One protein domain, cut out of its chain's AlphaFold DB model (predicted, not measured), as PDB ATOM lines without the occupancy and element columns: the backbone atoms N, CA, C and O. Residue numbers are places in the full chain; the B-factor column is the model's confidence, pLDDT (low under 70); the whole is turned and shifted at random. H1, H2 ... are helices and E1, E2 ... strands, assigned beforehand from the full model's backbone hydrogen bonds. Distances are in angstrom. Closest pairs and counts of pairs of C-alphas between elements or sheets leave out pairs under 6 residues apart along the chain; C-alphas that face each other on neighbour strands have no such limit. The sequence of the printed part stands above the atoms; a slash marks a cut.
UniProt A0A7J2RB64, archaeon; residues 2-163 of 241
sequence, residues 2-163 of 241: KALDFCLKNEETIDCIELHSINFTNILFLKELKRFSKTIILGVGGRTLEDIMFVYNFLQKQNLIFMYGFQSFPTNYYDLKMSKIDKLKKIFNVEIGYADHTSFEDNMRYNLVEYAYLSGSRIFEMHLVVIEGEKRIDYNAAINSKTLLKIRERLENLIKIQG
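What this domain is: This is residues 2 to 163 of the 241 residues of a protein of archaeon (UniProt A0A7J2RB64). A five-stranded parallel sheet, curled like part of a barrel, runs through the domain, with H3, H5 and H6 in turn along one of its faces. H1 and H2 sit at the end of the sheet where E1 is, while the long helix H7 packs on H6 toward the other end, after a long loop, residues 127 to 144, that leads on from E5. The printed part has 162 residues, with seven named helices and five named strands in the order H1 E1 H2 E2 H3 E3 H4 H5 E4 H6 E5 H7, and its class is mixed, helices and strands. The sheet's order is E1 E2 E3 E4 E5. The whole is compact, with a radius of gyration of the C-alphas of 16.3 A and spans of 41 by 35 by 29 A.

Where its parts are: H1, residues 2 to 9, begins with C-alpha 2 at (188.414, 217.491, 115.982). E1, residues 16 to 19, is followed by H2, residues 27 to 33, and E2, residues 39 to 43, 13.2 A long. H3, residues 49 to 59, measures 15.4 A from first to last C-alpha. E3, residues 64 to 68, precedes the four-residue H4, residues 77 to 80, and H5, residues 83 to 92, 14.7 A long. E4, residues 95 to 100, is the longest strand by residues, 16.6 A, and begins with C-alpha 95 at (214.750, 210.227, 121.747). H6, residues 108 to 118, is 15.1 A long, and E5 is residues 123 to 126. H7, residues 145 to 162, is the longest helix, 25.4 A, and ends with C-alpha 162 at (230.028, 203.771, 113.128).

How they stand to each other: The sheet is strongly twisted, and E1 and E5 are its edge strands. E1 and E2 are parallel at 24 degrees, with N 19 and O 41 2.8 A apart, within hydrogen-bond range. Also within hydrogen-bond range are N 65 and O 40, 2.9 A apart, across the neighbour strands E2 and E3, N 97 and O 66, 2.8 A apart, across E3 and E4, and N 98 and O 123, 2.8 A apart, across E4 and E5. There are four strand-helix-strand units, two parallel neighbour strands with one or more helices between, each with a right-handed crossover: E1, H2, E2; E2, H3, E3; E3, H4 H5, E4; and E4, H6, E5. H3, H5 and H6 on one face of the sheet make two layers with it. H5 has a height over the sheet of 9.5 A and runs along the strands, at 27 degrees to E4 on the local plane. H6, at a height of 9.8 A, stands at 3 degrees to E4 on the local plane. H1 only grazes the sheet, with residues 4 to 8. H1 and H2 only just touch, with 3 pairs of C-alphas within 8 A; the closest are those of Leu 4 and Leu 33, 7.6 A apart. H2 touches H3 at a steep tilt of 47 degrees, closest at the C-alphas of Leu 30 and Leu 59, 7.0 A apart. H7 touches H6 with residues 151 to 158 alone, closest at the C-alphas of Tyr 110 and Ile 151, 5.9 A apart. H4 is not on the sheet. Every O i to N i+4 pair is within hydrogen-bond range in H1, H2, H3, H6 and H7; in H5 it is 5 of 6, and H4 is too short for such a pair.

The domain as a whole: The two C-alphas farthest apart, those of Lys 2 and Ile 161, are 45.5 A apart. The printed part has no cut. The link from E5 to H7, 18 residues, is long. The mean pLDDT of the printed part is 95.3, and no printed residue is under 70.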
ATOM      1  N   LYS A   2     189.054 218.681 116.601       94.75
ATOM      2  CA  LYS A   2     188.414 217.491 115.982       94.75
ATOM      3  C   LYS A   2     189.368 216.343 115.594       94.75
ATOM      4  O   LYS A   2     189.051 215.191 115.853       94.75
ATOM      5  N   ALA A   3     190.523 216.650 114.996       94.00
ATOM      6  CA  ALA A   3     191.524 215.636 114.643       94.00
ATOM      7  C   ALA A   3     192.136 214.948 115.878       94.00
ATOM      8  O   ALA A   3     192.240 213.730 115.908       94.00
ATOM      9  N   LEU A   4     192.464 215.711 116.926       94.88
ATOM     10  CA  LEU A   4     192.961 215.152 118.185       94.88
ATOM     11  C   LEU A   4     191.879 214.311 118.875       94.88
ATOM     12  O   LEU A   4     192.170 213.212 119.328       94.88
ATOM     13  N   ASP A   5     190.627 214.776 118.888       95.69
ATOM     14  CA  ASP A   5     189.505 214.010 119.444       95.69
ATOM     15  C   ASP A   5     189.314 212.679 118.708       95.69
ATOM     16  O   ASP A   5     189.017 211.661 119.332       95.69
ATOM     17  N   PHE A   6     189.489 212.675 117.383       96.25
ATOM     18  CA  PHE A   6     189.494 211.451 116.589       96.25
ATOM     19  C   PHE A   6     190.636 210.525 117.021       96.25
ATOM     20  O   PHE A   6     190.381 209.346 117.260       96.25
ATOM     21  N   CYS A   7     191.856 211.047 117.179       96.50
ATOM     22  CA  CYS A   7     192.992 210.237 117.610       96.50
ATOM     23  C   CYS A   7     192.778 209.625 119.000       96.50
ATOM     24  O   CYS A   7     193.008 208.437 119.184       96.50
ATOM     25  N   LEU A   8     192.266 210.404 119.957       95.75
ATOM     26  CA  LEU A   8     191.988 209.930 121.316       95.75
ATOM     27  C   LEU A   8     190.888 208.857 121.352       95.75
ATOM     28  O   LEU A   8     190.963 207.923 122.141       95.75
ATOM     29  N   LYS A   9     189.861 208.966 120.499       96.69
ATOM     30  CA  LYS A   9     188.789 207.957 120.406       96.69
ATOM     31  C   LYS A   9     189.238 206.654 119.745       96.69
ATOM     32  O   LYS A   9     188.608 205.630 119.972       96.69
ATOM     33  N   ASN A  10     190.282 206.708 118.924       96.81
ATOM     34  CA  ASN A  10     190.819 205.570 118.178       96.81
ATOM     35  C   ASN A  10     192.239 205.228 118.649       96.81
ATOM     36  O   ASN A  10     193.073 204.784 117.865       96.81
ATOM     37  N   GLU A  11     192.536 205.457 119.930       95.75
ATOM     38  CA  GLU A  11     193.878 205.267 120.482       95.75
ATOM     39  C   GLU A  11     194.386 203.830 120.307       95.75
ATOM     40  O   GLU A  11     195.581 203.623 120.113       95.75
ATOM     41  N   GLU A  12     193.499 202.833 120.290       95.75
ATOM     42  CA  GLU A  12     193.873 201.432 120.073       95.75
ATOM     43  C   GLU A  12     194.594 201.208 118.734       95.75
ATOM     44  O   GLU A  12     195.545 200.430 118.693       95.75
ATOM     45  N   THR A  13     194.222 201.938 117.676       96.88
ATOM     46  CA  THR A  13     194.773 201.779 116.317       96.88
ATOM     47  C   THR A  13     195.844 202.808 115.952       96.88
ATOM     48  O   THR A  13     196.397 202.752 114.855       96.88
ATOM     49  N   ILE A  14     196.146 203.751 116.850       96.69
ATOM     50  CA  ILE A  14     197.125 204.822 116.633       96.69
ATOM     51  C   ILE A  14     198.311 204.609 117.567       96.69
ATOM     52  O   ILE A  14     198.153 204.613 118.785       96.69
ATOM     53  N   ASP A  15     199.506 204.440 117.009       95.75
ATOM     54  CA  ASP A  15     200.719 204.179 117.800       95.75
ATOM     55  C   ASP A  15     201.325 205.445 118.402       95.75
ATOM     56  O   ASP A  15     201.890 205.421 119.498       95.75
ATOM     57  N   CYS A  16     201.200 206.567 117.695       96.81
ATOM     58  CA  CYS A  16     201.731 207.846 118.134       96.81
ATOM     59  C   CYS A  16     200.912 209.024 117.603       96.81
ATOM     60  O   CYS A  16     200.224 208.923 116.586       96.81
ATOM     61  N   ILE A  17     201.008 210.153 118.303       97.31
ATOM     62  CA  ILE A  17     200.494 211.443 117.837       97.31
ATOM     63  C   ILE A  17     201.669 212.394 117.683       97.31
ATOM     64  O   ILE A  17     202.422 212.611 118.633       97.31
ATOM     65  N   GLU A  18     201.781 213.008 116.512       97.00
ATOM     66  CA  GLU A  18     202.699 214.115 116.299       97.00
ATOM     67  C   GLU A  18     201.997 215.463 116.503       97.00
ATOM     68  O   GLU A  18     200.967 215.765 115.892       97.00
ATOM     69  N   LEU A  19     202.572 216.301 117.364       96.81
ATOM     70  CA  LEU A  19     202.195 217.696 117.519       96.81
ATOM     71  C   LEU A  19     203.131 218.568 116.680       96.81
ATOM     72  O   LEU A  19     204.258 218.865 117.083       96.81
ATOM     73  N   HIS A  20     202.626 219.028 115.537       94.94
ATOM     74  CA  HIS A  20     203.348 219.946 114.664       94.94
ATOM     75  C   HIS A  20     203.757 221.239 115.398       94.94
ATOM     76  O   HIS A  20     202.992 221.780 116.205       94.94
ATOM     77  N   SER A  21     204.926 221.790 115.051       93.12
ATOM     78  CA  SER A  21     205.557 222.942 115.728       93.12
ATOM     79  C   SER A  21     204.678 224.201 115.824       93.12
ATOM     80  O   SER A  21     204.805 224.991 116.759       93.12
ATOM     81  N   ILE A  22     203.731 224.378 114.898       92.44
ATOM     82  CA  ILE A  22     202.755 225.487 114.906       92.44
ATOM     83  C   ILE A  22     201.831 225.433 116.135       92.44
ATOM     84  O   ILE A  22     201.422 226.474 116.643       92.44
ATOM     85  N   ASN A  23     201.511 224.238 116.640       94.62
ATOM     86  CA  ASN A  23     200.654 224.051 117.814       94.62
ATOM     87  C   ASN A  23     201.452 223.782 119.098       94.62
ATOM     88  O   ASN A  23     200.860 223.409 120.108       94.62
ATOM     89  N   PHE A  24     202.773 223.971 119.079       96.81
ATOM     90  CA  PHE A  24     203.668 223.514 120.140       96.81
ATOM     91  C   PHE A  24     203.282 224.032 121.534       96.81
ATOM     92  O   PHE A  24     203.163 223.250 122.468       96.81
ATOM     93  N   THR A  25     202.997 225.331 121.666       96.94
ATOM     94  CA  THR A  25     202.565 225.966 122.928       96.94
ATOM     95  C   THR A  25     201.045 226.146 123.030       96.94
ATOM     96  O   THR A  25     200.552 226.869 123.897       96.94
ATOM     97  N   ASN A  26     200.264 225.487 122.166       96.50
ATOM     98  CA  ASN A  26     198.807 225.576 122.193       96.50
ATOM     99  C   ASN A  26     198.249 224.841 123.421       96.50
ATOM    100  O   ASN A  26     198.027 223.629 123.403       96.50
ATOM    101  N   ILE A  27     197.983 225.595 124.488       96.44
ATOM    102  CA  ILE A  27     197.591 225.046 125.790       96.44
ATOM    103  C   ILE A  27     196.321 224.188 125.740       96.44
ATOM    104  O   ILE A  27     196.185 223.249 126.522       96.44
ATOM    105  N   LEU A  28     195.397 224.483 124.820       95.25
ATOM    106  CA  LEU A  28     194.164 223.711 124.663       95.25
ATOM    107  C   LEU A  28     194.458 222.323 124.083       95.25
ATOM    108  O   LEU A  28     193.932 221.332 124.580       95.25
ATOM    109  N   PHE A  29     195.352 222.241 123.093       95.19
ATOM    110  CA  PHE A  29     195.811 220.958 122.557       95.19
ATOM    111  C   PHE A  29     196.626 220.183 123.587       95.19
ATOM    112  O   PHE A  29     196.372 219.001 123.786       95.19
ATOM    113  N   LEU A  30     197.565 220.840 124.274       96.69
ATOM    114  CA  LEU A  30     198.425 220.180 125.259       96.69
ATOM    115  C   LEU A  30     197.624 219.555 126.407       96.69
ATOM    116  O   LEU A  30     197.969 218.469 126.865       96.69
ATOM    117  N   LYS A  31     196.552 220.218 126.871       96.06
ATOM    118  CA  LYS A  31     195.654 219.672 127.903       96.06
ATOM    119  C   LYS A  31     195.017 218.357 127.464       96.06
ATOM    120  O   LYS A  31     195.078 217.386 128.211       96.06
ATOM    121  N   GLU A  32     194.458 218.316 126.259       95.69
ATOM    122  CA  GLU A  32     193.834 217.101 125.732       95.69
ATOM    123  C   GLU A  32     194.870 216.020 125.401       95.69
ATOM    124  O   GLU A  32     194.641 214.843 125.665       95.69
ATOM    125  N   LEU A  33     196.050 216.407 124.910       95.44
ATOM    126  CA  LEU A  33     197.125 215.483 124.545       95.44
ATOM    127  C   LEU A  33     197.652 214.678 125.745       95.44
ATOM    128  O   LEU A  33     198.131 213.560 125.572       95.44
ATOM    129  N   LYS A  34     197.496 215.183 126.980       95.31
ATOM    130  CA  LYS A  34     197.807 214.415 128.201       95.31
ATOM    131  C   LYS A  34     197.029 213.104 128.309       95.31
ATOM    132  O   LYS A  34     197.527 212.167 128.936       95.31
ATOM    133  N   ARG A  35     195.832 213.050 127.720       94.50
ATOM    134  CA  ARG A  35     194.937 211.889 127.766       94.50
ATOM    135  C   ARG A  35     195.443 210.726 126.918       94.50
ATOM    136  O   ARG A  35     195.123 209.594 127.245       94.50
ATOM    137  N   PHE A  36     196.249 210.997 125.892       96.00
ATOM    138  CA  PHE A  36     196.856 209.959 125.064       96.00
ATOM    139  C   PHE A  36     197.941 209.227 125.859       96.00
ATOM    140  O   PHE A  36     198.857 209.859 126.394       96.00
ATOM    141  N   SER A  37     197.835 207.909 125.998       94.44
ATOM    142  CA  SER A  37     198.728 207.105 126.843       94.44
ATOM    143  C   SER A  37     200.000 206.641 126.125       94.44
ATOM    144  O   SER A  37     201.011 206.373 126.780       94.44
ATOM    145  N   LYS A  38     199.969 206.605 124.789       96.25
ATOM    146  CA  LYS A  38     201.089 206.184 123.938       96.25
ATOM    147  C   LYS A  38     202.044 207.347 123.606       96.25
ATOM    148  O   LYS A  38     202.023 208.405 124.238       96.25
ATOM    149  N   THR A  39     202.935 207.123 122.645       97.50
ATOM    150  CA  THR A  39     204.036 208.028 122.290       97.50
ATOM    151  C   THR A  39     203.550 209.339 121.687       97.50
ATOM    152  O   THR A  39     202.724 209.355 120.775       97.50
ATOM    153  N   ILE A  40     204.126 210.448 122.142       97.94
ATOM    154  CA  ILE A  40     203.899 211.766 121.547       97.94
ATOM    155  C   ILE A  40     205.195 212.246 120.903       97.94
ATOM    156  O   ILE A  40     206.232 212.343 121.562       97.94
ATOM    157  N   ILE A  41     205.115 212.582 119.620       98.38
ATOM    158  CA  ILE A  41     206.192 213.225 118.873       98.38
ATOM    159  C   ILE A  41     205.931 214.733 118.892       98.38
ATOM    160  O   ILE A  41     204.829 215.189 118.599       98.38
ATOM    161  N   LEU A  42     206.924 215.524 119.275       98.25
ATOM    162  CA  LEU A  42     206.817 216.973 119.378       98.25
ATOM    163  C   LEU A  42     207.727 217.629 118.343       98.25
ATOM    164  O   LEU A  42     208.948 217.511 118.437       98.25
ATOM    165  N   GLY A  43     207.151 218.359 117.389       97.75
ATOM    166  CA  GLY A  43     207.911 219.173 116.444       97.75
ATOM    167  C   GLY A  43     208.578 220.350 117.155       97.75
ATOM    168  O   GLY A  43     207.936 221.367 117.419       97.75
ATOM    169  N   VAL A  44     209.873 220.232 117.459       97.31
ATOM    170  CA  VAL A  44     210.650 221.252 118.194       97.31
ATOM    171  C   VAL A  44     211.359 222.251 117.268       97.31
ATOM    172  O   VAL A  44     212.043 223.170 117.727       97.31
ATOM    173  N   GLY A  45     211.192 222.099 115.953       91.19
ATOM    174  CA  GLY A  45     211.666 223.036 114.939       91.19
ATOM    175  C   GLY A  45     211.261 224.484 115.209       91.19
ATOM    176  O   GLY A  45     210.095 224.794 115.470       91.19
ATOM    177  N   GLY A  46     212.237 225.394 115.147       91.81
ATOM    178  CA  GLY A  46     212.004 226.829 115.335       91.81
ATOM    179  C   GLY A  46     211.513 227.230 116.732       91.81
ATOM    180  O   GLY A  46     211.018 228.344 116.886       91.81
ATOM    181  N   ARG A  47     211.611 226.348 117.737       95.88
ATOM    182  CA  ARG A  47     211.239 226.648 119.127       95.88
ATOM    183  C   ARG A  47     212.435 227.126 119.950       95.88
ATOM    184  O   ARG A  47     213.585 226.765 119.675       95.88
ATOM    185  N   THR A  48     212.148 227.939 120.963       96.81
ATOM    186  CA  THR A  48     213.128 228.328 121.987       96.81
ATOM    187  C   THR A  48     213.314 227.206 123.012       96.81
ATOM    188  O   THR A  48     212.506 226.279 123.080       96.81
ATOM    189  N   LEU A  49     214.385 227.256 123.812       97.06
ATOM    190  CA  LEU A  49     214.580 226.261 124.871       97.06
ATOM    191  C   LEU A  49     213.493 226.396 125.947       97.06
ATOM    192  O   LEU A  49     213.034 225.395 126.488       97.06
ATOM    193  N   GLU A  50     213.061 227.627 126.211       98.12
ATOM    194  CA  GLU A  50     212.007 227.989 127.152       98.12
ATOM    195  C   GLU A  50     210.664 227.382 126.739       98.12
ATOM    196  O   GLU A  50     210.002 226.761 127.571       98.12
ATOM    197  N   ASP A  51     210.299 227.474 125.453       98.12
ATOM    198  CA  ASP A  51     209.100 226.815 124.921       98.12
ATOM    199  C   ASP A  51     209.167 225.304 125.158       98.12
ATOM    200  O   ASP A  51     208.208 224.697 125.638       98.12
ATOM    201  N   ILE A  52     210.299 224.679 124.806       98.25
ATOM    202  CA  ILE A  52     210.467 223.222 124.902       98.25
ATOM    203  C   ILE A  52     210.393 222.781 126.361       98.25
ATOM    204  O   ILE A  52     209.684 221.826 126.678       98.25
ATOM    205  N   MET A  53     211.059 223.509 127.257       98.00
ATOM    206  CA  MET A  53     211.033 223.262 128.694       98.00
ATOM    207  C   MET A  53     209.620 223.402 129.263       98.00
ATOM    208  O   MET A  53     209.186 222.562 130.051       98.00
ATOM    209  N   PHE A  54     208.879 224.427 128.837       98.12
ATOM    210  CA  PHE A  54     207.486 224.608 129.225       98.12
ATOM    211  C   PHE A  54     206.629 223.411 128.804       98.12
ATOM    212  O   PHE A  54     205.953 222.830 129.648       98.12
ATOM    213  N   VAL A  55     206.673 223.006 127.530       98.19
ATOM    214  CA  VAL A  55     205.846 221.902 127.013       98.19
ATOM    215  C   VAL A  55     206.226 220.566 127.649       98.19
ATOM    216  O   VAL A  55     205.341 219.817 128.065       98.19
ATOM    217  N   TYR A  56     207.524 220.284 127.777       97.50
ATOM    218  CA  TYR A  56     208.038 219.073 128.418       97.50
ATOM    219  C   TYR A  56     207.535 218.949 129.864       97.50
ATOM    220  O   TYR A  56     206.904 217.950 130.228       97.50
ATOM    221  N   ASN A  57     207.711 220.008 130.662       96.81
ATOM    222  CA  ASN A  57     207.247 220.053 132.049       96.81
ATOM    223  C   ASN A  57     205.725 220.094 132.161       96.81
ATOM    224  O   ASN A  57     205.174 219.604 133.141       96.81
ATOM    225  N   PHE A  58     205.031 220.675 131.181       97.75
ATOM    226  CA  PHE A  58     203.578 220.695 131.170       97.75
ATOM    227  C   PHE A  58     203.020 219.292 130.942       97.75
ATOM    228  O   PHE A  58     202.123 218.887 131.677       97.75
ATOM    229  N   LEU A  59     203.523 218.551 129.947       96.88
ATOM    230  CA  LEU A  59     203.015 217.223 129.596       96.88
ATOM    231  C   LEU A  59     203.326 216.168 130.664       96.88
ATOM    232  O   LEU A  59     202.473 215.312 130.888       96.88
ATOM    233  N   GLN A  60     204.488 216.246 131.329       93.06
ATOM    234  CA  GLN A  60     204.939 215.289 132.358       93.06
ATOM    235  C   GLN A  60     204.845 213.822 131.902       93.06
ATOM    236  O   GLN A  60     204.390 212.949 132.641       93.06
ATOM    237  N   LYS A  61     205.247 213.546 130.657       92.38
ATOM    238  CA  LYS A  61     205.224 212.204 130.061       92.38
ATOM    239  C   LYS A  61     206.634 211.696 129.802       92.38
ATOM    240  O   LYS A  61     207.515 212.466 129.441       92.38
ATOM    241  N   GLN A  62     206.809 210.386 129.952       88.31
ATOM    242  CA  GLN A  62     208.077 209.702 129.676       88.31
ATOM    243  C   GLN A  62     208.210 209.306 128.196       88.31
ATOM    244  O   GLN A  62     209.309 209.303 127.657       88.31
ATOM    245  N   ASN A  63     207.089 209.047 127.514       92.31
ATOM    246  CA  ASN A  63     207.056 208.598 126.116       92.31
ATOM    247  C   ASN A  63     207.030 209.787 125.140       92.31
ATOM    248  O   ASN A  63     206.093 209.933 124.350       92.31
ATOM    249  N   LEU A  64     208.018 210.677 125.250       97.31
ATOM    250  CA  LEU A  64     208.170 211.838 124.373       97.31
ATOM    251  C   LEU A  64     209.324 211.636 123.395       97.31
ATOM    252  O   LEU A  64     210.394 211.158 123.765       97.31
ATOM    253  N   ILE A  65     209.103 212.062 122.157       98.19
ATOM    254  CA  ILE A  65     210.116 212.119 121.105       98.19
ATOM    255  C   ILE A  65     210.149 213.545 120.588       98.19
ATOM    256  O   ILE A  65     209.100 214.130 120.324       98.19
ATOM    257  N   PHE A  66     211.332 214.127 120.433       98.31
ATOM    258  CA  PHE A  66     211.447 215.460 119.844       98.31
ATOM    259  C   PHE A  66     211.829 215.340 118.377       98.31
ATOM    260  O   PHE A  66     212.899 214.835 118.061       98.31
ATOM    261  N   MET A  67     210.982 215.836 117.480       98.38
ATOM    262  CA  MET A  67     211.278 215.911 116.055       98.38
ATOM    263  C   MET A  67     211.978 217.235 115.743       98.38
ATOM    264  O   MET A  67     211.373 218.311 115.813       98.38
ATOM    265  N   TYR A  68     213.278 217.166 115.461       97.81
ATOM    266  CA  TYR A  68     214.099 218.324 115.130       97.81
ATOM    267  C   TYR A  68     214.102 218.600 113.627       97.81
ATOM    268  O   TYR A  68     214.142 217.680 112.829       97.81
ATOM    269  N   GLY A  69     214.140 219.868 113.236       95.38
ATOM    270  CA  GLY A  69     214.044 220.283 111.836       95.38
ATOM    271  C   GLY A  69     212.862 221.215 111.640       95.38
ATOM    272  O   GLY A  69     211.914 221.214 112.422       95.38
ATOM    273  N   PHE A  70     212.954 222.091 110.651       92.00
ATOM    274  CA  PHE A  70     211.888 223.024 110.312       92.00
ATOM    275  C   PHE A  70     211.845 223.197 108.803       92.00
ATOM    276  O   PHE A  70     212.869 223.028 108.140       92.00
ATOM    277  N   GLN A  71     210.676 223.555 108.286       87.56
ATOM    278  CA  GLN A  71     210.460 223.841 106.875       87.56
ATOM    279  C   GLN A  71     210.542 225.350 106.620       87.56
ATOM    280  O   GLN A  71     209.843 226.128 107.271       87.56
ATOM    281  N   SER A  72     211.367 225.769 105.655       87.69
ATOM    282  CA  SER A  72     211.387 227.155 105.146       87.69
ATOM    283  C   SER A  72     211.360 227.261 103.611       87.69
ATOM    284  O   SER A  72     211.806 228.259 103.060       87.69
ATOM    285  N   PHE A  73     210.810 226.242 102.940       84.31
ATOM    286  CA  PHE A  73     210.493 226.196 101.500       84.31
ATOM    287  C   PHE A  73     211.607 226.603 100.501       84.31
ATOM    288  O   PHE A  73     211.434 227.580  99.771       84.31
ATOM    289  N   PRO A  74     212.678 225.807 100.327       83.00
ATOM    290  CA  PRO A  74     213.145 224.711 101.174       83.00
ATOM    291  C   PRO A  74     214.018 225.238 102.321       83.00
ATOM    292  O   PRO A  74     214.308 226.430 102.430       83.00
ATOM    293  N   THR A  75     214.439 224.343 103.204       89.06
ATOM    294  CA  THR A  75     215.277 224.728 104.338       89.06
ATOM    295  C   THR A  75     216.703 225.034 103.911       89.06
ATOM    296  O   THR A  75     217.377 224.198 103.313       89.06
ATOM    297  N   ASN A  76     217.185 226.231 104.255       93.25
ATOM    298  CA  ASN A  76     218.607 226.532 104.192       93.25
ATOM    299  C   ASN A  76     219.320 225.737 105.291       93.25
ATOM    300  O   ASN A  76     219.195 226.031 106.481       93.25
ATOM    301  N   TYR A  77     220.070 224.712 104.900       93.50
ATOM    302  CA  TYR A  77     220.661 223.779 105.853       93.50
ATOM    303  C   TYR A  77     221.704 224.417 106.785       93.50
ATOM    304  O   TYR A  77     221.946 223.891 107.872       93.50
ATOM    305  N   TYR A  78     222.269 225.580 106.438       93.88
ATOM    306  CA  TYR A  78     223.140 226.337 107.346       93.88
ATOM    307  C   TYR A  78     222.398 226.862 108.589       93.88
ATOM    308  O   TYR A  78     223.004 227.026 109.652       93.88
ATOM    309  N   ASP A  79     221.078 227.039 108.506       94.94
ATOM    310  CA  ASP A  79     220.244 227.502 109.618       94.94
ATOM    311  C   ASP A  79     219.814 226.363 110.560       94.94
ATOM    312  O   ASP A  79     219.347 226.614 111.677       94.94
ATOM    313  N   LEU A  80     220.037 225.101 110.163       94.44
ATOM    314  CA  LEU A  80     219.635 223.924 110.936       94.44
ATOM    315  C   LEU A  80     220.406 223.767 112.238       94.44
ATOM    316  O   LEU A  80     219.859 223.179 113.155       94.44
ATOM    317  N   LYS A  81     221.648 224.247 112.372       94.62
ATOM    318  CA  LYS A  81     222.424 224.165 113.634       94.62
ATOM    319  C   LYS A  81     222.337 222.774 114.308       94.62
ATOM    320  O   LYS A  81     221.937 222.669 115.469       94.62
ATOM    321  N   MET A  82     222.715 221.716 113.582       94.38
ATOM    322  CA  MET A  82     222.538 220.300 113.976       94.38
ATOM    323  C   MET A  82     223.081 219.932 115.365       94.38
ATOM    324  O   MET A  82     222.561 219.022 116.002       94.38
ATOM    325  N   SER A  83     224.060 220.676 115.896       94.69
ATOM    326  CA  SER A  83     224.560 220.491 117.270       94.69
ATOM    327  C   SER A  83     223.486 220.650 118.356       94.69
ATOM    328  O   SER A  83     223.702 220.250 119.499       94.69
ATOM    329  N   LYS A  84     222.313 221.214 118.029       95.69
ATOM    330  CA  LYS A  84     221.150 221.233 118.922       95.69
ATOM    331  C   LYS A  84     220.572 219.841 119.191       95.69
ATOM    332  O   LYS A  84     220.044 219.654 120.279       95.69
ATOM    333  N   ILE A  85     220.690 218.883 118.269       97.19
ATOM    334  CA  ILE A  85     220.166 217.512 118.430       97.19
ATOM    335  C   ILE A  85     220.778 216.855 119.676       97.19
ATOM    336  O   ILE A  85     220.055 216.502 120.607       97.19
ATOM    337  N   ASP A  86     222.111 216.791 119.746       95.81
ATOM    338  CA  ASP A  86     222.847 216.232 120.889       95.81
ATOM    339  C   ASP A  86     222.545 216.986 122.198       95.81
ATOM    340  O   ASP A  86     222.332 216.380 123.249       95.81
ATOM    341  N   LYS A  87     222.448 218.322 122.141       96.44
ATOM    342  CA  LYS A  87     222.110 219.143 123.316       96.44
ATOM    343  C   LYS A  87     220.707 218.853 123.841       96.44
ATOM    344  O   LYS A  87     220.546 218.683 125.043       96.44
ATOM    345  N   LEU A  88     219.703 218.788 122.965       96.94
ATOM    346  CA  LEU A  88     218.328 218.469 123.356       96.94
ATOM    347  C   LEU A  88     218.252 217.064 123.957       96.94
ATOM    348  O   LEU A  88     217.645 216.896 125.014       96.94
ATOM    349  N   LYS A  89     218.943 216.091 123.349       95.38
ATOM    350  CA  LYS A  89     219.045 214.730 123.885       95.38
ATOM    351  C   LYS A  89     219.604 214.726 125.308       95.38
ATOM    352  O   LYS A  89     219.015 214.109 126.187       95.38
ATOM    353  N   LYS A  90     220.691 215.461 125.563       95.25
ATOM    354  CA  LYS A  90     221.322 215.563 126.893       95.25
ATOM    355  C   LYS A  90     220.469 216.294 127.930       95.25
ATOM    356  O   LYS A  90     220.455 215.886 129.083       95.25
ATOM    357  N   ILE A  91     219.784 217.372 127.541       96.62
ATOM    358  CA  ILE A  91     218.978 218.189 128.466       96.62
ATOM    359  C   ILE A  91     217.715 217.440 128.901       96.62
ATOM    360  O   ILE A  91     217.372 217.460 130.079       96.62
ATOM    361  N   PHE A  92     217.019 216.805 127.957       96.06
ATOM    362  CA  PHE A  92     215.688 216.242 128.197       96.06
ATOM    363  C   PHE A  92     215.679 214.719 128.353       96.06
ATOM    364  O   PHE A  92     214.665 214.168 128.778       96.06
ATOM    365  N   ASN A  93     216.788 214.046 128.027       94.75
ATOM    366  CA  ASN A  93     216.915 212.588 128.035       94.75
ATOM    367  C   ASN A  93     215.778 211.892 127.258       94.75
ATOM    368  O   ASN A  93     215.159 210.946 127.741       94.75
ATOM    369  N   VAL A  94     215.482 212.406 126.063       95.62
ATOM    370  CA  VAL A  94     214.452 211.887 125.149       95.62
ATOM    371  C   VAL A  94     215.077 211.425 123.839       95.62
ATOM    372  O   VAL A  94     216.155 211.888 123.452       95.62
ATOM    373  N   GLU A  95     214.381 210.543 123.124       96.75
ATOM    374  CA  GLU A  95     214.750 210.227 121.747       96.75
ATOM    375  C   GLU A  95     214.510 211.430 120.832       96.75
ATOM    376  O   GLU A  95     213.535 212.176 120.975       96.75
ATOM    377  N   ILE A  96     215.423 211.613 119.879       98.06
ATOM    378  CA  ILE A  96     215.376 212.715 118.920       98.06
ATOM    379  C   ILE A  96     215.137 212.145 117.520       98.06
ATOM    380  O   ILE A  96     215.794 211.195 117.093       98.06
ATOM    381  N   GLY A  97     214.187 212.731 116.804       98.25
ATOM    382  CA  GLY A  97     213.983 212.546 115.376       98.25
ATOM    383  C   GLY A  97     214.538 213.718 114.567       98.25
ATOM    384  O   GLY A  97     214.868 214.772 115.115       98.25
ATOM    385  N   TYR A  98     214.648 213.537 113.256       98.31
ATOM    386  CA  TYR A  98     214.998 214.582 112.304       98.31
ATOM    387  C   TYR A  98     214.000 214.631 111.141       98.31
ATOM    388  O   TYR A  98     213.858 213.649 110.414       98.31
ATOM    389  N   ALA A  99     213.346 215.776 110.956       97.19
ATOM    390  CA  ALA A  99     212.455 216.065 109.840       97.19
ATOM    391  C   ALA A  99     213.189 216.897 108.780       97.19
ATOM    392  O   ALA A  99     213.460 218.091 108.976       97.19
ATOM    393  N   ASP A 100     213.530 216.263 107.657       96.94
ATOM    394  CA  ASP A 100     214.259 216.913 106.571       96.94
ATOM    395  C   ASP A 100     213.309 217.648 105.623       96.94
ATOM    396  O   ASP A 100     212.316 217.097 105.151       96.94
ATOM    397  N   HIS A 101     213.656 218.898 105.324       95.81
ATOM    398  CA  HIS A 101     212.933 219.744 104.373       95.81
ATOM    399  C   HIS A 101     213.890 220.385 103.355       95.81
ATOM    400  O   HIS A 101     213.675 221.511 102.886       95.81
ATOM    401  N   THR A 102     214.992 219.695 103.065       95.50
ATOM    402  CA  THR A 102     215.996 220.129 102.092       95.50
ATOM    403  C   THR A 102     215.437 219.975 100.679       95.50
ATOM    404  O   THR A 102     214.587 219.123 100.431       95.50
ATOM    405  N   SER A 103     215.889 220.812  99.741       94.88
ATOM    406  CA  SER A 103     215.405 220.764  98.356       94.88
ATOM    407  C   SER A 103     215.552 219.369  97.743       94.88
ATOM    408  O   SER A 103     216.595 218.734  97.908       94.88
ATOM    409  N   PHE A 104     214.569 218.917  96.957       93.44
ATOM    410  CA  PHE A 104     214.696 217.657  96.217       93.44
ATOM    411  C   PHE A 104     215.805 217.702  95.143       93.44
ATOM    412  O   PHE A 104     216.274 216.659  94.689       93.44
ATOM    413  N   GLU A 105     216.235 218.896  94.738       94.12
ATOM    414  CA  GLU A 105     217.339 219.093  93.790       94.12
ATOM    415  C   GLU A 105     218.712 219.065  94.477       94.12
ATOM    416  O   GLU A 105     219.737 218.890  93.817       94.12
ATOM    417  N   ASP A 106     218.750 219.217  95.803       95.12
ATOM    418  CA  ASP A 106     219.991 219.331  96.557       95.12
ATOM    419  C   ASP A 106     220.415 217.975  97.139       95.12
ATOM    420  O   ASP A 106     219.721 217.339  97.934       95.12
ATOM    421  N   ASN A 107     221.611 217.526  96.760       95.25
ATOM    422  CA  ASN A 107     222.187 216.280  97.258       95.25
ATOM    423  C   ASN A 107     222.592 216.350  98.739       95.25
ATOM    424  O   ASN A 107     222.772 215.300  99.357       95.25
ATOM    425  N   MET A 108     222.681 217.545  99.330       95.62
ATOM    426  CA  MET A 108     222.981 217.731 100.749       95.62
ATOM    427  C   MET A 108     221.981 216.997 101.657       95.62
ATOM    428  O   MET A 108     222.361 216.544 102.735       95.62
ATOM    429  N   ARG A 109     220.743 216.753 101.199       94.69
ATOM    430  CA  ARG A 109     219.736 215.939 101.912       94.69
ATOM    431  C   ARG A 109     220.258 214.572 102.367       94.69
ATOM    432  O   ARG A 109     219.910 214.109 103.446       94.69
ATOM    433  N   TYR A 110     221.132 213.931 101.584       97.44
ATOM    434  CA  TYR A 110     221.715 212.643 101.968       97.44
ATOM    435  C   TYR A 110     222.657 212.798 103.165       97.44
ATOM    436  O   TYR A 110     222.600 212.013 104.108       97.44
ATOM    437  N   ASN A 111     223.502 213.829 103.132       97.81
ATOM    438  CA  ASN A 111     224.464 214.111 104.186       97.81
ATOM    439  C   ASN A 111     223.788 214.611 105.463       97.81
ATOM    440  O   ASN A 111     224.199 214.225 106.548       97.81
ATOM    441  N   LEU A 112     222.731 215.418 105.367       97.44
ATOM    442  CA  LEU A 112     222.037 215.952 106.544       97.44
ATOM    443  C   LEU A 112     221.391 214.853 107.385       97.44
ATOM    444  O   LEU A 112     221.451 214.914 108.611       97.44
ATOM    445  N   VAL A 113     220.849 213.820 106.746       97.88
ATOM    446  CA  VAL A 113     220.308 212.639 107.432       97.88
ATOM    447  C   VAL A 113     221.423 211.875 108.150       97.88
ATOM    448  O   VAL A 113     221.276 211.526 109.321       97.88
ATOM    449  N   GLU A 114     222.567 211.670 107.494       97.94
ATOM    450  CA  GLU A 114     223.751 211.052 108.108       97.94
ATOM    451  C   GLU A 114     224.271 211.881 109.291       97.94
ATOM    452  O   GLU A 114     224.559 211.343 110.360       97.94
ATOM    453  N   TYR A 115     224.342 213.203 109.139       97.56
ATOM    454  CA  TYR A 115     224.777 214.119 110.190       97.56
ATOM    455  C   TYR A 115     223.810 214.128 111.368       97.56
ATOM    456  O   TYR A 115     224.254 214.131 112.515       97.56
ATOM    457  N   ALA A 116     222.503 214.090 111.113       97.69
ATOM    458  CA  ALA A 116     221.497 213.965 112.157       97.69
ATOM    459  C   ALA A 116     221.626 212.623 112.893       97.69
ATOM    460  O   ALA A 116     221.595 212.605 114.125       97.69
ATOM    461  N   TYR A 117     221.867 211.517 112.176       97.00
ATOM    462  CA  TYR A 117     222.127 210.207 112.783       97.00
ATOM    463  C   TYR A 117     223.342 210.236 113.721       97.00
ATOM    464  O   TYR A 117     223.241 209.841 114.890       97.00
ATOM    465  N   LEU A 118     224.471 210.767 113.233       95.75
ATOM    466  CA  LEU A 118     225.703 210.938 114.014       95.75
ATOM    467  C   LEU A 118     225.513 211.889 115.201       95.75
ATOM    468  O   LEU A 118     226.108 211.680 116.253       95.75
ATOM    469  N   SER A 119     224.649 212.896 115.057       96.06
ATOM    470  CA  SER A 119     224.307 213.847 116.123       96.06
ATOM    471  C   SER A 119     223.333 213.277 117.160       96.06
ATOM    472  O   SER A 119     223.066 213.935 118.163       96.06
ATOM    473  N   GLY A 120     222.807 212.065 116.946       95.31
ATOM    474  CA  GLY A 120     222.004 211.334 117.927       95.31
ATOM    475  C   GLY A 120     220.547 211.082 117.541       95.31
ATOM    476  O   GLY A 120     219.844 210.453 118.336       95.31
ATOM    477  N   SER A 121     220.097 211.515 116.357       97.44
ATOM    478  CA  SER A 121     218.739 211.237 115.877       97.44
ATOM    479  C   SER A 121     218.552 209.762 115.514       97.44
ATOM    480  O   SER A 121     219.458 209.120 114.976       97.44
ATOM    481  N   ARG A 122     217.371 209.208 115.802       95.62
ATOM    482  CA  ARG A 122     217.021 207.797 115.537       95.62
ATOM    483  C   ARG A 122     215.729 207.608 114.750       95.62
ATOM    484  O   ARG A 122     215.425 206.490 114.348       95.62
ATOM    485  N   ILE A 123     215.007 208.691 114.495       97.25
ATOM    486  CA  ILE A 123     213.774 208.710 113.706       97.25
ATOM    487  C   ILE A 123     213.945 209.757 112.613       97.25
ATOM    488  O   ILE A 123     214.548 210.799 112.856       97.25
ATOM    489  N   PHE A 124     213.449 209.472 111.414       97.81
ATOM    490  CA  PHE A 124     213.591 210.353 110.262       97.81
ATOM    491  C   PHE A 124     212.237 210.548 109.592       97.81
ATOM    492  O   PHE A 124     211.535 209.573 109.328       97.81
ATOM    493  N   GLU A 125     211.897 211.799 109.318       97.44
ATOM    494  CA  GLU A 125     210.645 212.207 108.688       97.44
ATOM    495  C   GLU A 125     210.945 212.996 107.411       97.44
ATOM    496  O   GLU A 125     211.844 213.840 107.383       97.44
ATOM    497  N   MET A 126     210.220 212.680 106.337       95.88
ATOM    498  CA  MET A 126     210.373 213.291 105.016       95.88
ATOM    499  C   MET A 126     209.040 213.300 104.278       95.88
ATOM    500  O   MET A 126     208.261 212.347 104.368       95.88
ATOM    501  N   HIS A 127     208.820 214.324 103.458       95.12
ATOM    502  CA  HIS A 127     207.703 214.343 102.520       95.12
ATOM    503  C   HIS A 127     207.972 213.409 101.334       95.12
ATOM    504  O   HIS A 127     209.061 213.418 100.757       95.12
ATOM    505  N   LEU A 128     206.958 212.638 100.927       94.94
ATOM    506  CA  LEU A 128     207.045 211.718  99.792       94.94
ATOM    507  C   LEU A 128     206.153 212.149  98.624       94.94
ATOM    508  O   LEU A 128     205.006 212.562  98.807       94.94
ATOM    509  N   VAL A 129     206.671 211.987  97.408       95.50
ATOM    510  CA  VAL A 129     205.958 212.216  96.142       95.50
ATOM    511  C   VAL A 129     206.208 211.083  95.153       95.50
ATOM    512  O   VAL A 129     207.194 210.356  95.237       95.50
ATOM    513  N   VAL A 130     205.300 210.932  94.186       94.69
ATOM    514  CA  VAL A 130     205.479 209.977  93.081       94.69
ATOM    515  C   VAL A 130     206.537 210.495  92.104       94.69
ATOM    516  O   VAL A 130     207.441 209.752  91.725       94.69
ATOM    517  N   ILE A 131     206.447 211.776  91.737       94.50
ATOM    518  CA  ILE A 131     207.365 212.461  90.825       94.50
ATOM    519  C   ILE A 131     207.933 213.685  91.552       94.50
ATOM    520  O   ILE A 131     207.185 214.537  92.028       94.50
ATOM    521  N   GLU A 132     209.260 213.753  91.666       93.56
ATOM    522  CA  GLU A 132     209.958 214.904  92.251       93.56
ATOM    523  C   GLU A 132     209.787 216.136  91.349       93.56
ATOM    524  O   GLU A 132     209.840 216.025  90.123       93.56
ATOM    525  N   GLY A 133     209.557 217.308  91.945       91.44
ATOM    526  CA  GLY A 133     209.398 218.566  91.208       91.44
ATOM    527  C   GLY A 133     208.006 218.836  90.623       91.44
ATOM    528  O   GLY A 133     207.742 219.960  90.194       91.44
ATOM    529  N   GLU A 134     207.088 217.864  90.632       94.25
ATOM    530  CA  GLU A 134     205.697 218.110  90.237       94.25
ATOM    531  C   GLU A 134     205.048 219.095  91.220       94.25
ATOM    532  O   GLU A 134     205.011 218.842  92.421       94.25
ATOM    533  N   LYS A 135     204.550 220.239  90.731       92.81
ATOM    534  CA  LYS A 135     204.039 221.314  91.595       92.81
ATOM    535  C   LYS A 135     202.798 220.877  92.372       92.81
ATOM    536  O   LYS A 135     201.733 220.655  91.804       92.81
ATOM    537  N   ARG A 136     202.932 220.845  93.695       89.44
ATOM    538  CA  ARG A 136     201.890 220.556  94.693       89.44
ATOM    539  C   ARG A 136     202.335 221.094  96.052       89.44
ATOM    540  O   ARG A 136     203.433 221.622  96.170       89.44
ATOM    541  N   ILE A 137     201.510 220.959  97.084       88.81
ATOM    542  CA  ILE A 137     201.925 221.320  98.448       88.81
ATOM    543  C   ILE A 137     203.211 220.547  98.807       88.81
ATOM    544  O   ILE A 137     203.309 219.352  98.529       88.81
ATOM    545  N   ASP A 138     204.199 221.269  99.342       89.00
ATOM    546  CA  ASP A 138     205.516 220.785  99.793       89.00
ATOM    547  C   ASP A 138     206.451 220.178  98.731       89.00
ATOM    548  O   ASP A 138     207.501 219.634  99.075       89.00
ATOM    549  N   TYR A 139     206.149 220.329  97.434       91.19
ATOM    550  CA  TYR A 139     206.932 219.697  96.358       91.19
ATOM    551  C   TYR A 139     208.431 220.033  96.372       91.19
ATOM    552  O   TYR A 139     209.241 219.209  95.960       91.19
ATOM    553  N   ASN A 140     208.801 221.222  96.861       92.81
ATOM    554  CA  ASN A 140     210.191 221.679  96.914       92.81
ATOM    555  C   ASN A 140     211.078 220.785  97.788       92.81
ATOM    556  O   ASN A 140     212.269 220.696  97.523       92.81
ATOM    557  N   ALA A 141     210.517 220.140  98.814       93.69
ATOM    558  CA  ALA A 141     211.259 219.304  99.759       93.69
ATOM    559  C   ALA A 141     210.877 217.816  99.690       93.69
ATOM    560  O   ALA A 141     211.477 216.981 100.363       93.69
ATOM    561  N   ALA A 142     209.863 217.471  98.895       95.12
ATOM    562  CA  ALA A 142     209.381 216.107  98.814       95.12
ATOM    563  C   ALA A 142     210.246 215.245  97.890       95.12
ATOM    564  O   ALA A 142     210.637 215.662  96.800       95.12
ATOM    565  N   ILE A 143     210.496 214.010  98.315       95.94
ATOM    566  CA  ILE A 143     211.362 213.060  97.616       95.94
ATOM    567  C   ILE A 143     210.573 211.858  97.098       95.94
ATOM    568  O   ILE A 143     209.515 211.513  97.623       95.94
ATOM    569  N   ASN A 144     211.087 211.182  96.075       96.50
ATOM    570  CA  ASN A 144     210.493 209.932  95.603       96.50
ATOM    571  C   ASN A 144     211.054 208.700  96.335       96.50
ATOM    572  O   ASN A 144     212.013 208.759  97.110       96.50
ATOM    573  N   SER A 145     210.467 207.540  96.040       96.69
ATOM    574  CA  SER A 145     210.870 206.255  96.620       96.69
ATOM    575  C   SER A 145     212.322 205.867  96.319       96.69
ATOM    576  O   SER A 145     212.969 205.259  97.169       96.69
ATOM    577  N   LYS A 146     212.872 206.234  95.152       97.06
ATOM    578  CA  LYS A 146     214.278 205.954  94.807       97.06
ATOM    579  C   LYS A 146     215.222 206.739  95.715       97.06
ATOM    580  O   LYS A 146     216.187 206.174  96.228       97.06
ATOM    581  N   THR A 147     214.924 208.015  95.952       96.75
ATOM    582  CA  THR A 147     215.685 208.861  96.875       96.75
ATOM    583  C   THR A 147     215.600 208.328  98.304       96.75
ATOM    584  O   THR A 147     216.635 208.208  98.959       96.75
ATOM    585  N   LEU A 148     214.410 207.928  98.766       97.12
ATOM    586  CA  LEU A 148     214.225 207.342 100.098       97.12
ATOM    587  C   LEU A 148     215.039 206.049 100.284       97.12
ATOM    588  O   LEU A 148     215.717 205.887 101.296       97.12
ATOM    589  N   LEU A 149     215.022 205.142  99.299       97.81
ATOM    590  CA  LEU A 149     215.812 203.904  99.345       97.81
ATOM    591  C   LEU A 149     217.316 204.184  99.408       97.81
ATOM    592  O   LEU A 149     218.027 203.529 100.165       97.81
ATOM    593  N   LYS A 150     217.794 205.197  98.679       98.12
ATOM    594  CA  LYS A 150     219.195 205.630  98.743       98.12
ATOM    595  C   LYS A 150     219.558 206.214 100.111       98.12
ATOM    596  O   LYS A 150     220.639 205.938 100.618       98.12
ATOM    597  N   ILE A 151     218.672 206.999 100.730       97.88
ATOM    598  CA  ILE A 151     218.869 207.499 102.103       97.88
ATOM    599  C   ILE A 151     218.979 206.328 103.083       97.88
ATOM    600  O   ILE A 151     219.896 206.295 103.903       97.88
ATOM    601  N   ARG A 152     218.093 205.336 102.956       97.50
ATOM    602  CA  ARG A 152     218.127 204.123 103.776       97.50
ATOM    603  C   ARG A 152     219.437 203.351 103.609       97.50
ATOM    604  O   ARG A 152     220.065 203.032 104.609       97.50
ATOM    605  N   GLU A 153     219.865 203.081 102.377       98.25
ATOM    606  CA  GLU A 153     221.130 202.383 102.093       98.25
ATOM    607  C   GLU A 153     222.323 203.102 102.740       98.25
ATOM    608  O   GLU A 153     223.185 202.485 103.369       98.25
ATOM    609  N   ARG A 154     222.358 204.432 102.627       98.06
ATOM    610  CA  ARG A 154     223.401 205.262 103.234       98.06
ATOM    611  C   ARG A 154     223.404 205.173 104.756       98.06
ATOM    612  O   ARG A 154     224.471 204.981 105.332       98.06
ATOM    613  N   LEU A 155     222.237 205.242 105.397       96.81
ATOM    614  CA  LEU A 155     222.121 205.041 106.842       96.81
ATOM    615  C   LEU A 155     222.553 203.630 107.260       96.81
ATOM    616  O   LEU A 155     223.295 203.491 108.226       96.81
ATOM    617  N   GLU A 156     222.158 202.585 106.528       95.88
ATOM    618  CA  GLU A 156     222.583 201.206 106.805       95.88
ATOM    619  C   GLU A 156     224.110 201.048 106.716       95.88
ATOM    620  O   GLU A 156     224.719 200.373 107.550       95.88
ATOM    621  N   ASN A 157     224.751 201.696 105.740       96.69
ATOM    622  CA  ASN A 157     226.209 201.727 105.630       96.69
ATOM    623  C   ASN A 157     226.850 202.536 106.762       96.69
ATOM    624  O   ASN A 157     227.821 202.078 107.360       96.69
ATOM    625  N   LEU A 158     226.292 203.700 107.097       96.00
ATOM    626  CA  LEU A 158     226.781 204.541 108.185       96.00
ATOM    627  C   LEU A 158     226.738 203.816 109.531       96.00
ATOM    628  O   LEU A 158     227.699 203.890 110.286       96.00
ATOM    629  N   ILE A 159     225.670 203.069 109.805       92.94
ATOM    630  CA  ILE A 159     225.529 202.245 111.008       92.94
ATOM    631  C   ILE A 159     226.663 201.215 111.103       92.94
ATOM    632  O   ILE A 159     227.273 201.049 112.158       92.94
ATOM    633  N   LYS A 160     226.988 200.545 109.988       91.38
ATOM    634  CA  LYS A 160     228.112 199.594 109.929       91.38
ATOM    635  C   LYS A 160     229.460 200.285 110.134       91.38
ATOM    636  O   LYS A 160     230.318 199.721 110.801       91.38
ATOM    637  N   ILE A 161     229.638 201.480 109.566       92.69
ATOM    638  CA  ILE A 161     230.868 202.279 109.696       92.69
ATOM    639  C   ILE A 161     231.055 202.765 111.134       92.69
ATOM    640  O   ILE A 161     232.159 202.690 111.663       92.69
ATOM    641  N   GLN A 162     229.990 203.269 111.758       89.69
ATOM    642  CA  GLN A 162     230.028 203.771 113.128       89.69
ATOM    643  C   GLN A 162     230.321 202.650 114.130       89.69
ATOM    644  O   GLN A 162     230.996 202.890 115.129       89.69
ATOM    645  N   GLY A 163     229.837 201.437 113.848       85.69
ATOM    646  CA  GLY A 163     229.927 200.309 114.763       85.69
ATOM    647  C   GLY A 163     228.931 200.428 115.921       85.69
ATOM    648  O   GLY A 163     228.465 201.511 116.275       85.69
TER     649      GLY A 163